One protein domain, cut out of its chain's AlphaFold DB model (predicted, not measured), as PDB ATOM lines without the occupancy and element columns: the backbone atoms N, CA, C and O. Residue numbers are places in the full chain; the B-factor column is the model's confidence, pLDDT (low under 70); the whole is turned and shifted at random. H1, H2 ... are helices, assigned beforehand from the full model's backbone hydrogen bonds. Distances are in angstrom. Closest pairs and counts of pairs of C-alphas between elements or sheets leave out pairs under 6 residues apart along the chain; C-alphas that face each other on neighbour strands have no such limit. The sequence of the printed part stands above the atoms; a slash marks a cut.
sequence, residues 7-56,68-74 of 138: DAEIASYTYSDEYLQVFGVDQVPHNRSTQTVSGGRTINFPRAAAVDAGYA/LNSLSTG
ATOM      1  N   ASP A   7      -3.018  79.778  51.819       94.75
ATOM      2  CA  ASP A   7      -4.212  80.627  51.724       94.75
ATOM      3  C   ASP A   7      -3.862  82.117  51.804       94.75
ATOM      4  O   ASP A   7      -4.383  82.922  51.034       94.75
ATOM      5  N   ALA A   8      -2.913  82.478  52.671       94.94
ATOM      6  CA  ALA A   8      -2.421  83.847  52.787       94.94
ATOM      7  C   ALA A   8      -1.699  84.326  51.515       94.94
ATOM      8  O   ALA A   8      -1.820  85.486  51.130       94.94
ATOM      9  N   GLU A   9      -0.974  83.434  50.835       94.62
ATOM     10  CA  GLU A   9      -0.328  83.746  49.557       94.62
ATOM     11  C   GLU A   9      -1.379  84.061  48.485       94.62
ATOM     12  O   GLU A   9      -1.278  85.080  47.807       94.62
ATOM     13  N   ILE A  10      -2.426  83.237  48.374       94.69
ATOM     14  CA  ILE A  10      -3.530  83.478  47.435       94.69
ATOM     15  C   ILE A  10      -4.260  84.784  47.771       94.69
ATOM     16  O   ILE A  10      -4.487  85.611  46.886       94.69
ATOM     17  N   ALA A  11      -4.554  85.009  49.052       94.69
ATOM     18  CA  ALA A  11      -5.174  86.237  49.535       94.69
ATOM     19  C   ALA A  11      -4.340  87.483  49.189       94.69
ATOM     20  O   ALA A  11      -4.910  88.510  48.823       94.69
ATOM     21  N   SER A  12      -3.006  87.388  49.230       95.06
ATOM     22  CA  SER A  12      -2.125  88.509  48.884       95.06
ATOM     23  C   SER A  12      -2.272  88.978  47.433       95.06
ATOM     24  O   SER A  12      -2.091  90.161  47.161       95.06
ATOM     25  N   TYR A  13      -2.660  88.089  46.509       93.88
ATOM     26  CA  TYR A  13      -2.935  88.455  45.120       93.88
ATOM     27  C   TYR A  13      -4.348  89.024  44.954       93.88
ATOM     28  O   TYR A  13      -4.514  90.082  44.346       93.88
ATOM     29  N   THR A  14      -5.367  88.351  45.501       93.56
ATOM     30  CA  THR A  14      -6.782  88.706  45.279       93.56
ATOM     31  C   THR A  14      -7.220  89.964  46.030       93.56
ATOM     32  O   THR A  14      -8.063  90.703  45.529       93.56
ATOM     33  N   TYR A  15      -6.633  90.245  47.196       94.56
ATOM     34  CA  TYR A  15      -6.917  91.453  47.982       94.56
ATOM     35  C   TYR A  15      -5.859  92.550  47.808       94.56
ATOM     36  O   TYR A  15      -5.789  93.472  48.618       94.56
ATOM     37  N   SER A  16      -5.022  92.457  46.774       95.12
ATOM     38  CA  SER A  16      -4.058  93.511  46.457       95.12
ATOM     39  C   SER A  16      -4.742  94.752  45.878       95.12
ATOM     40  O   SER A  16      -5.741  94.656  45.158       95.12
ATOM     41  N   ASP A  17      -4.138  95.917  46.113       95.06
ATOM     42  CA  ASP A  17      -4.565  97.172  45.487       95.06
ATOM     43  C   ASP A  17      -4.500  97.087  43.956       95.06
ATOM     44  O   ASP A  17      -5.375  97.612  43.271       95.06
ATOM     45  N   GLU A  18      -3.510  96.371  43.407       92.12
ATOM     46  CA  GLU A  18      -3.401  96.135  41.963       92.12
ATOM     47  C   GLU A  18      -4.624  95.378  41.431       92.12
ATOM     48  O   GLU A  18      -5.198  95.759  40.410       92.12
ATOM     49  N   TYR A  19      -5.066  94.322  42.116       94.88
ATOM     50  CA  TYR A  19      -6.237  93.565  41.686       94.88
ATOM     51  C   TYR A  19      -7.511  94.417  41.757       94.88
ATOM     52  O   TYR A  19      -8.260  94.494  40.780       94.88
ATOM     53  N   LEU A  20      -7.731  95.108  42.881       95.00
ATOM     54  CA  LEU A  20      -8.919  95.938  43.101       95.00
ATOM     55  C   LEU A  20      -8.982  97.140  42.157       95.00
ATOM     56  O   LEU A  20     -10.051  97.440  41.629       95.00
ATOM     57  N   GLN A  21      -7.856  97.806  41.898       93.62
ATOM     58  CA  GLN A  21      -7.808  98.954  40.994       93.62
ATOM     59  C   GLN A  21      -8.142  98.559  39.555       93.62
ATOM     60  O   GLN A  21      -8.699  99.366  38.810       93.62
ATOM     61  N   VAL A  22      -7.778  97.340  39.147       93.50
ATOM     62  CA  VAL A  22      -7.855  96.962  37.738       93.50
ATOM     63  C   VAL A  22      -9.074  96.097  37.406       93.50
ATOM     64  O   VAL A  22      -9.617  96.217  36.308       93.50
ATOM     65  N   PHE A  23      -9.525  95.237  38.317       94.75
ATOM     66  CA  PHE A  23     -10.719  94.406  38.121       94.75
ATOM     67  C   PHE A  23     -11.896  94.823  39.009       94.75
ATOM     68  O   PHE A  23     -13.049  94.651  38.621       94.75
ATOM     69  N   GLY A  24     -11.631  95.387  40.185       93.75
ATOM     70  CA  GLY A  24     -12.672  95.629  41.180       93.75
ATOM     71  C   GLY A  24     -13.298  94.323  41.672       93.75
ATOM     72  O   GLY A  24     -12.619  93.303  41.794       93.75
ATOM     73  N   VAL A  25     -14.597  94.368  41.972       93.06
ATOM     74  CA  VAL A  25     -15.345  93.237  42.556       93.06
ATOM     75  C   VAL A  25     -16.274  92.528  41.564       93.06
ATOM     76  O   VAL A  25     -16.533  91.341  41.730       93.06
ATOM     77  N   ASP A  26     -16.709  93.217  40.503       94.44
ATOM     78  CA  ASP A  26     -17.771  92.744  39.598       94.44
ATOM     79  C   ASP A  26     -17.270  92.377  38.186       94.44
ATOM     80  O   ASP A  26     -18.067  92.227  37.256       94.44
ATOM     81  N   GLN A  27     -15.954  92.259  37.976       93.81
ATOM     82  CA  GLN A  27     -15.366  91.879  36.685       93.81
ATOM     83  C   GLN A  27     -14.492  90.635  36.810       93.81
ATOM     84  O   GLN A  27     -13.689  90.497  37.733       93.81
ATOM     85  N   VAL A  28     -14.608  89.739  35.828       95.88
ATOM     86  CA  VAL A  28     -13.779  88.533  35.757       95.88
ATOM     87  C   VAL A  28     -12.354  88.902  35.321       95.88
ATOM     88  O   VAL A  28     -12.184  89.659  34.353       95.88
ATOM     89  N   PRO A  29     -11.317  88.348  35.977       95.44
ATOM     90  CA  PRO A  29      -9.942  88.543  35.558       95.44
ATOM     91  C   PRO A  29      -9.686  88.130  34.109       95.44
ATOM     92  O   PRO A  29     -10.068  87.047  33.674       95.44
ATOM     93  N   HIS A  30      -8.986  88.984  33.368       93.06
ATOM     94  CA  HIS A  30      -8.588  88.750  31.983       93.06
ATOM     95  C   HIS A  30      -7.116  89.113  31.781       93.06
ATOM     96  O   HIS A  30      -6.548  89.932  32.510       93.06
ATOM     97  N   ASN A  31      -6.491  88.502  30.775       91.62
ATOM     98  CA  ASN A  31      -5.095  88.771  30.457       91.62
ATOM     99  C   ASN A  31      -4.926  90.208  29.931       91.62
ATOM    100  O   ASN A  31      -5.605  90.627  28.997       91.62
ATOM    101  N   ARG A  32      -3.984  90.944  30.523       92.06
ATOM    102  CA  ARG A  32      -3.650  92.335  30.184       92.06
ATOM    103  C   ARG A  32      -2.193  92.550  29.815       92.06
ATOM    104  O   ARG A  32      -1.726  93.680  29.744       92.06
ATOM    105  N   SER A  33      -1.446  91.476  29.603       89.81
ATOM    106  CA  SER A  33       0.001  91.550  29.434       89.81
ATOM    107  C   SER A  33       0.471  92.272  28.170       89.81
ATOM    108  O   SER A  33       1.658  92.558  28.026       89.81
ATOM    109  N   THR A  34      -0.439  92.521  27.229       86.56
ATOM    110  CA  THR A  34      -0.188  93.280  26.000       86.56
ATOM    111  C   THR A  34      -0.294  94.790  26.202       86.56
ATOM    112  O   THR A  34       0.125  95.544  25.327       86.56
ATOM    113  N   GLN A  35      -0.835  95.241  27.336       89.94
ATOM    114  CA  GLN A  35      -1.005  96.653  27.654       89.94
ATOM    115  C   GLN A  35       0.208  97.191  28.418       89.94
ATOM    116  O   GLN A  35       0.809  96.507  29.248       89.94
ATOM    117  N   THR A  36       0.555  98.449  28.158       89.56
ATOM    118  CA  THR A  36       1.580  99.155  28.928       89.56
ATOM    119  C   THR A  36       0.963  99.678  30.219       89.56
ATOM    120  O   THR A  36       0.013 100.456  30.180       89.56
ATOM    121  N   VAL A  37       1.531  99.288  31.360       87.50
ATOM    122  CA  VAL A  37       1.135  99.777  32.687       87.50
ATOM    123  C   VAL A  37       2.206 100.704  33.255       87.50
ATOM    124  O   VAL A  37       3.403 100.494  33.035       87.50
ATOM    125  N   SER A  38       1.785 101.737  33.985       88.06
ATOM    126  CA  SER A  38       2.717 102.644  34.664       88.06
ATOM    127  C   SER A  38       3.564 101.872  35.682       88.06
ATOM    128  O   SER A  38       3.048 101.022  36.401       88.06
ATOM    129  N   GLY A  39       4.877 102.114  35.706       87.62
ATOM    130  CA  GLY A  39       5.822 101.358  36.542       87.62
ATOM    131  C   GLY A  39       6.158  99.946  36.032       87.62
ATOM    132  O   GLY A  39       7.027  99.279  36.597       87.62
ATOM    133  N   GLY A  40       5.530  99.491  34.943       87.50
ATOM    134  CA  GLY A  40       5.804  98.199  34.323       87.50
ATOM    135  C   GLY A  40       7.148  98.153  33.591       87.50
ATOM    136  O   GLY A  40       7.595  99.129  32.992       87.50
ATOM    137  N   ARG A  41       7.797  96.982  33.593       91.75
ATOM    138  CA  ARG A  41       9.035  96.748  32.832       91.75
ATOM    139  C   ARG A  41       8.720  96.143  31.469       91.75
ATOM    140  O   ARG A  41       7.955  95.187  31.385       91.75
ATOM    141  N   THR A  42       9.420  96.578  30.421       90.62
ATOM    142  CA  THR A  42       9.261  96.036  29.056       90.62
ATOM    143  C   THR A  42       9.512  94.528  28.972       90.62
ATOM    144  O   THR A  42       8.914  93.856  28.142       90.62
ATOM    145  N   ILE A  43      10.343  93.962  29.859       92.06
ATOM    146  CA  ILE A  43      10.590  92.510  29.947       92.06
ATOM    147  C   ILE A  43       9.340  91.695  30.324       92.06
ATOM    148  O   ILE A  43       9.302  90.485  30.106       92.06
ATOM    149  N   ASN A  44       8.300  92.331  30.860       92.38
ATOM    150  CA  ASN A  44       7.061  91.642  31.205       92.38
ATOM    151  C   ASN A  44       6.306  91.186  29.952       92.38
ATOM    152  O   ASN A  44       5.727  90.106  29.967       92.38
ATOM    153  N   PHE A  45       6.399  91.931  28.847       91.19
ATOM    154  CA  PHE A  45       5.798  91.548  27.568       91.19
ATOM    155  C   PHE A  45       6.317  90.193  27.033       91.19
ATOM    156  O   PHE A  45       5.510  89.281  26.846       91.19
ATOM    157  N   PRO A  46       7.640  89.978  26.839       91.25
ATOM    158  CA  PRO A  46       8.160  88.683  26.399       91.25
ATOM    159  C   PRO A  46       7.907  87.565  27.415       91.25
ATOM    160  O   PRO A  46       7.647  86.432  27.018       91.25
ATOM    161  N   ARG A  47       7.950  87.857  28.722       93.19
ATOM    162  CA  ARG A  47       7.626  86.872  29.767       93.19
ATOM    163  C   ARG A  47       6.179  86.412  29.694       93.19
ATOM    164  O   ARG A  47       5.923  85.218  29.802       93.19
ATOM    165  N   ALA A  48       5.254  87.336  29.481       92.31
ATOM    166  CA  ALA A  48       3.853  86.996  29.352       92.31
ATOM    167  C   ALA A  48       3.574  86.190  28.084       92.31
ATOM    168  O   ALA A  48       2.881  85.182  28.160       92.31
ATOM    169  N   ALA A  49       4.194  86.552  26.957       90.25
ATOM    170  CA  ALA A  49       4.107  85.766  25.727       90.25
ATOM    171  C   ALA A  49       4.641  84.331  25.903       90.25
ATOM    172  O   ALA A  49       4.108  83.400  25.315       90.25
ATOM    173  N   ALA A  50       5.675  84.131  26.727       90.38
ATOM    174  CA  ALA A  50       6.206  82.797  27.015       90.38
ATOM    175  C   ALA A  50       5.297  81.960  27.938       90.38
ATOM    176  O   ALA A  50       5.361  80.729  27.919       90.38
ATOM    177  N   VAL A  51       4.482  82.605  28.780       90.50
ATOM    178  CA  VAL A  51       3.545  81.922  29.686       90.50
ATOM    179  C   VAL A  51       2.209  81.635  29.011       90.50
ATOM    180  O   VAL A  51       1.607  80.606  29.329       90.50
ATOM    181  N   ASP A  52       1.797  82.487  28.073       90.19
ATOM    182  CA  ASP A  52       0.561  82.339  27.316       90.19
ATOM    183  C   ASP A  52       0.492  80.972  26.619       90.19
ATOM    184  O   ASP A  52       1.408  80.550  25.913       90.19
ATOM    185  N   ALA A  53      -0.593  80.247  26.878       87.44
ATOM    186  CA  ALA A  53      -0.867  78.955  26.260       87.44
ATOM    187  C   ALA A  53      -1.575  79.117  24.901       87.44
ATOM    188  O   ALA A  53      -1.568  78.185  24.097       87.44
ATOM    189  N   GLY A  54      -2.159  80.289  24.628       88.06
ATOM    190  CA  GLY A  54      -3.041  80.516  23.487       88.06
ATOM    191  C   GLY A  54      -4.426  79.882  23.667       88.06
ATOM    192  O   GLY A  54      -4.670  79.108  24.589       88.06
ATOM    193  N   TYR A  55      -5.352  80.195  22.754       89.50
ATOM    194  CA  TYR A  55      -6.768  79.801  22.863       89.50
ATOM    195  C   TYR A  55      -7.016  78.287  22.923       89.50
ATOM    196  O   TYR A  55      -7.966  77.848  23.560       89.50
ATOM    197  N   ALA A  56      -6.181  77.500  22.243       91.19
ATOM    198  CA  ALA A  56      -6.277  76.039  22.205       91.19
ATOM    199  C   ALA A  56      -5.197  75.352  23.062       91.19
ATOM    200  O   ALA A  56      -4.941  74.160  22.891       91.19
ATOM    201  N   LEU A  68      11.816  80.469  35.041       94.81
ATOM    202  CA  LEU A  68      12.877  80.346  36.053       94.81
ATOM    203  C   LEU A  68      14.145  81.129  35.684       94.81
ATOM    204  O   LEU A  68      14.557  82.020  36.420       94.81
ATOM    205  N   ASN A  69      14.713  80.849  34.509       93.25
ATOM    206  CA  ASN A  69      15.938  81.504  34.050       93.25
ATOM    207  C   ASN A  69      15.745  83.013  33.817       93.25
ATOM    208  O   ASN A  69      16.623  83.818  34.117       93.25
ATOM    209  N   SER A  70      14.587  83.418  33.287       94.38
ATOM    210  CA  SER A  70      14.305  84.829  33.010       94.38
ATOM    211  C   SER A  70      14.186  85.647  34.293       94.38
ATOM    212  O   SER A  70      14.669  86.779  34.344       94.38
ATOM    213  N   LEU A  71      13.542  85.096  35.324       95.00
ATOM    214  CA  LEU A  71      13.371  85.757  36.614       95.00
ATOM    215  C   LEU A  71      14.684  85.807  37.402       95.00
ATOM    216  O   LEU A  71      14.990  86.851  37.967       95.00
ATOM    217  N   SER A  72      15.487  84.736  37.378       96.12
ATOM    218  CA  SER A  72      16.750  84.674  38.127       96.12
ATOM    219  C   SER A  72      17.875  85.507  37.509       96.12
ATOM    220  O   SER A  72      18.706  86.042  38.234       96.12
ATOM    221  N   THR A  73      17.925  85.623  36.178       94.44
ATOM    222  CA  THR A  73      19.008  86.344  35.475       94.44
ATOM    223  C   THR A  73      18.600  87.725  34.973       94.44
ATOM    224  O   THR A  73      19.441  88.475  34.488       94.44
ATOM    225  N   GLY A  74      17.307  88.056  35.015       91.94
ATOM    226  CA  GLY A  74      16.781  89.259  34.369       91.94
ATOM    227  C   GLY A  74      16.819  89.212  32.836       91.94
ATOM    228  O   GLY A  74      16.532  90.224  32.199       91.94
TER     229      GLY A  74
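Overview. This is residues 7 to 56 and 68 to 74 of the 138 residues of the protein "Rod linker polypeptide (Lr), C-phycoerythrin class I-associated protein" of uncultured Synechococcus sp (UniProt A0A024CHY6). Two loose pairs of short helices, H1 with H2 and H3 with H4, lie at opposite ends, joined by a long winding stretch, residues 23 to 43, of which 37 to 42 stick out. The printed part has 57 residues with four named helices, H1 to H4 in order, and no named strand; it is all helix, with under half of the residues in named elements. It is loose, radius of gyration of the C-alphas 13.4 A, spanning 33 by 27 by 27 A.

Along the chain. Find C-alpha 7 at (-4.212, 80.627, 51.724); H1 runs from there to residue 14, 10.6 A. H3, residues 44 to 51, spans 10.4 A. H2 is residues 17 to 22, 8.4 A; H4, residues 68 to 73, 8.6 A, ends at (19.008, 86.344, 35.475).

Arrangement. H1 and H2 are close but not clearly touching, closest C-alphas Tyr 13 and Tyr 19, 7.0 A, at a steep tilt of 41 degrees, the same way. So are H3 and H4, Arg 47 and Ser 70, 7.7 A, at a shallow tilt of 26 degrees, opposite ways. H2 and H3 are apart. Every O i to N i+4 pair is within hydrogen-bond range in H2, H3 and H4; in H1, 3 of 4.

Size, cuts and confidence. Residues 57 to 67 are cut out; C-alphas 56 and 68 are 24.0 A apart. The link H2 to H3 is long. No printed residue is under 70 in pLDDT.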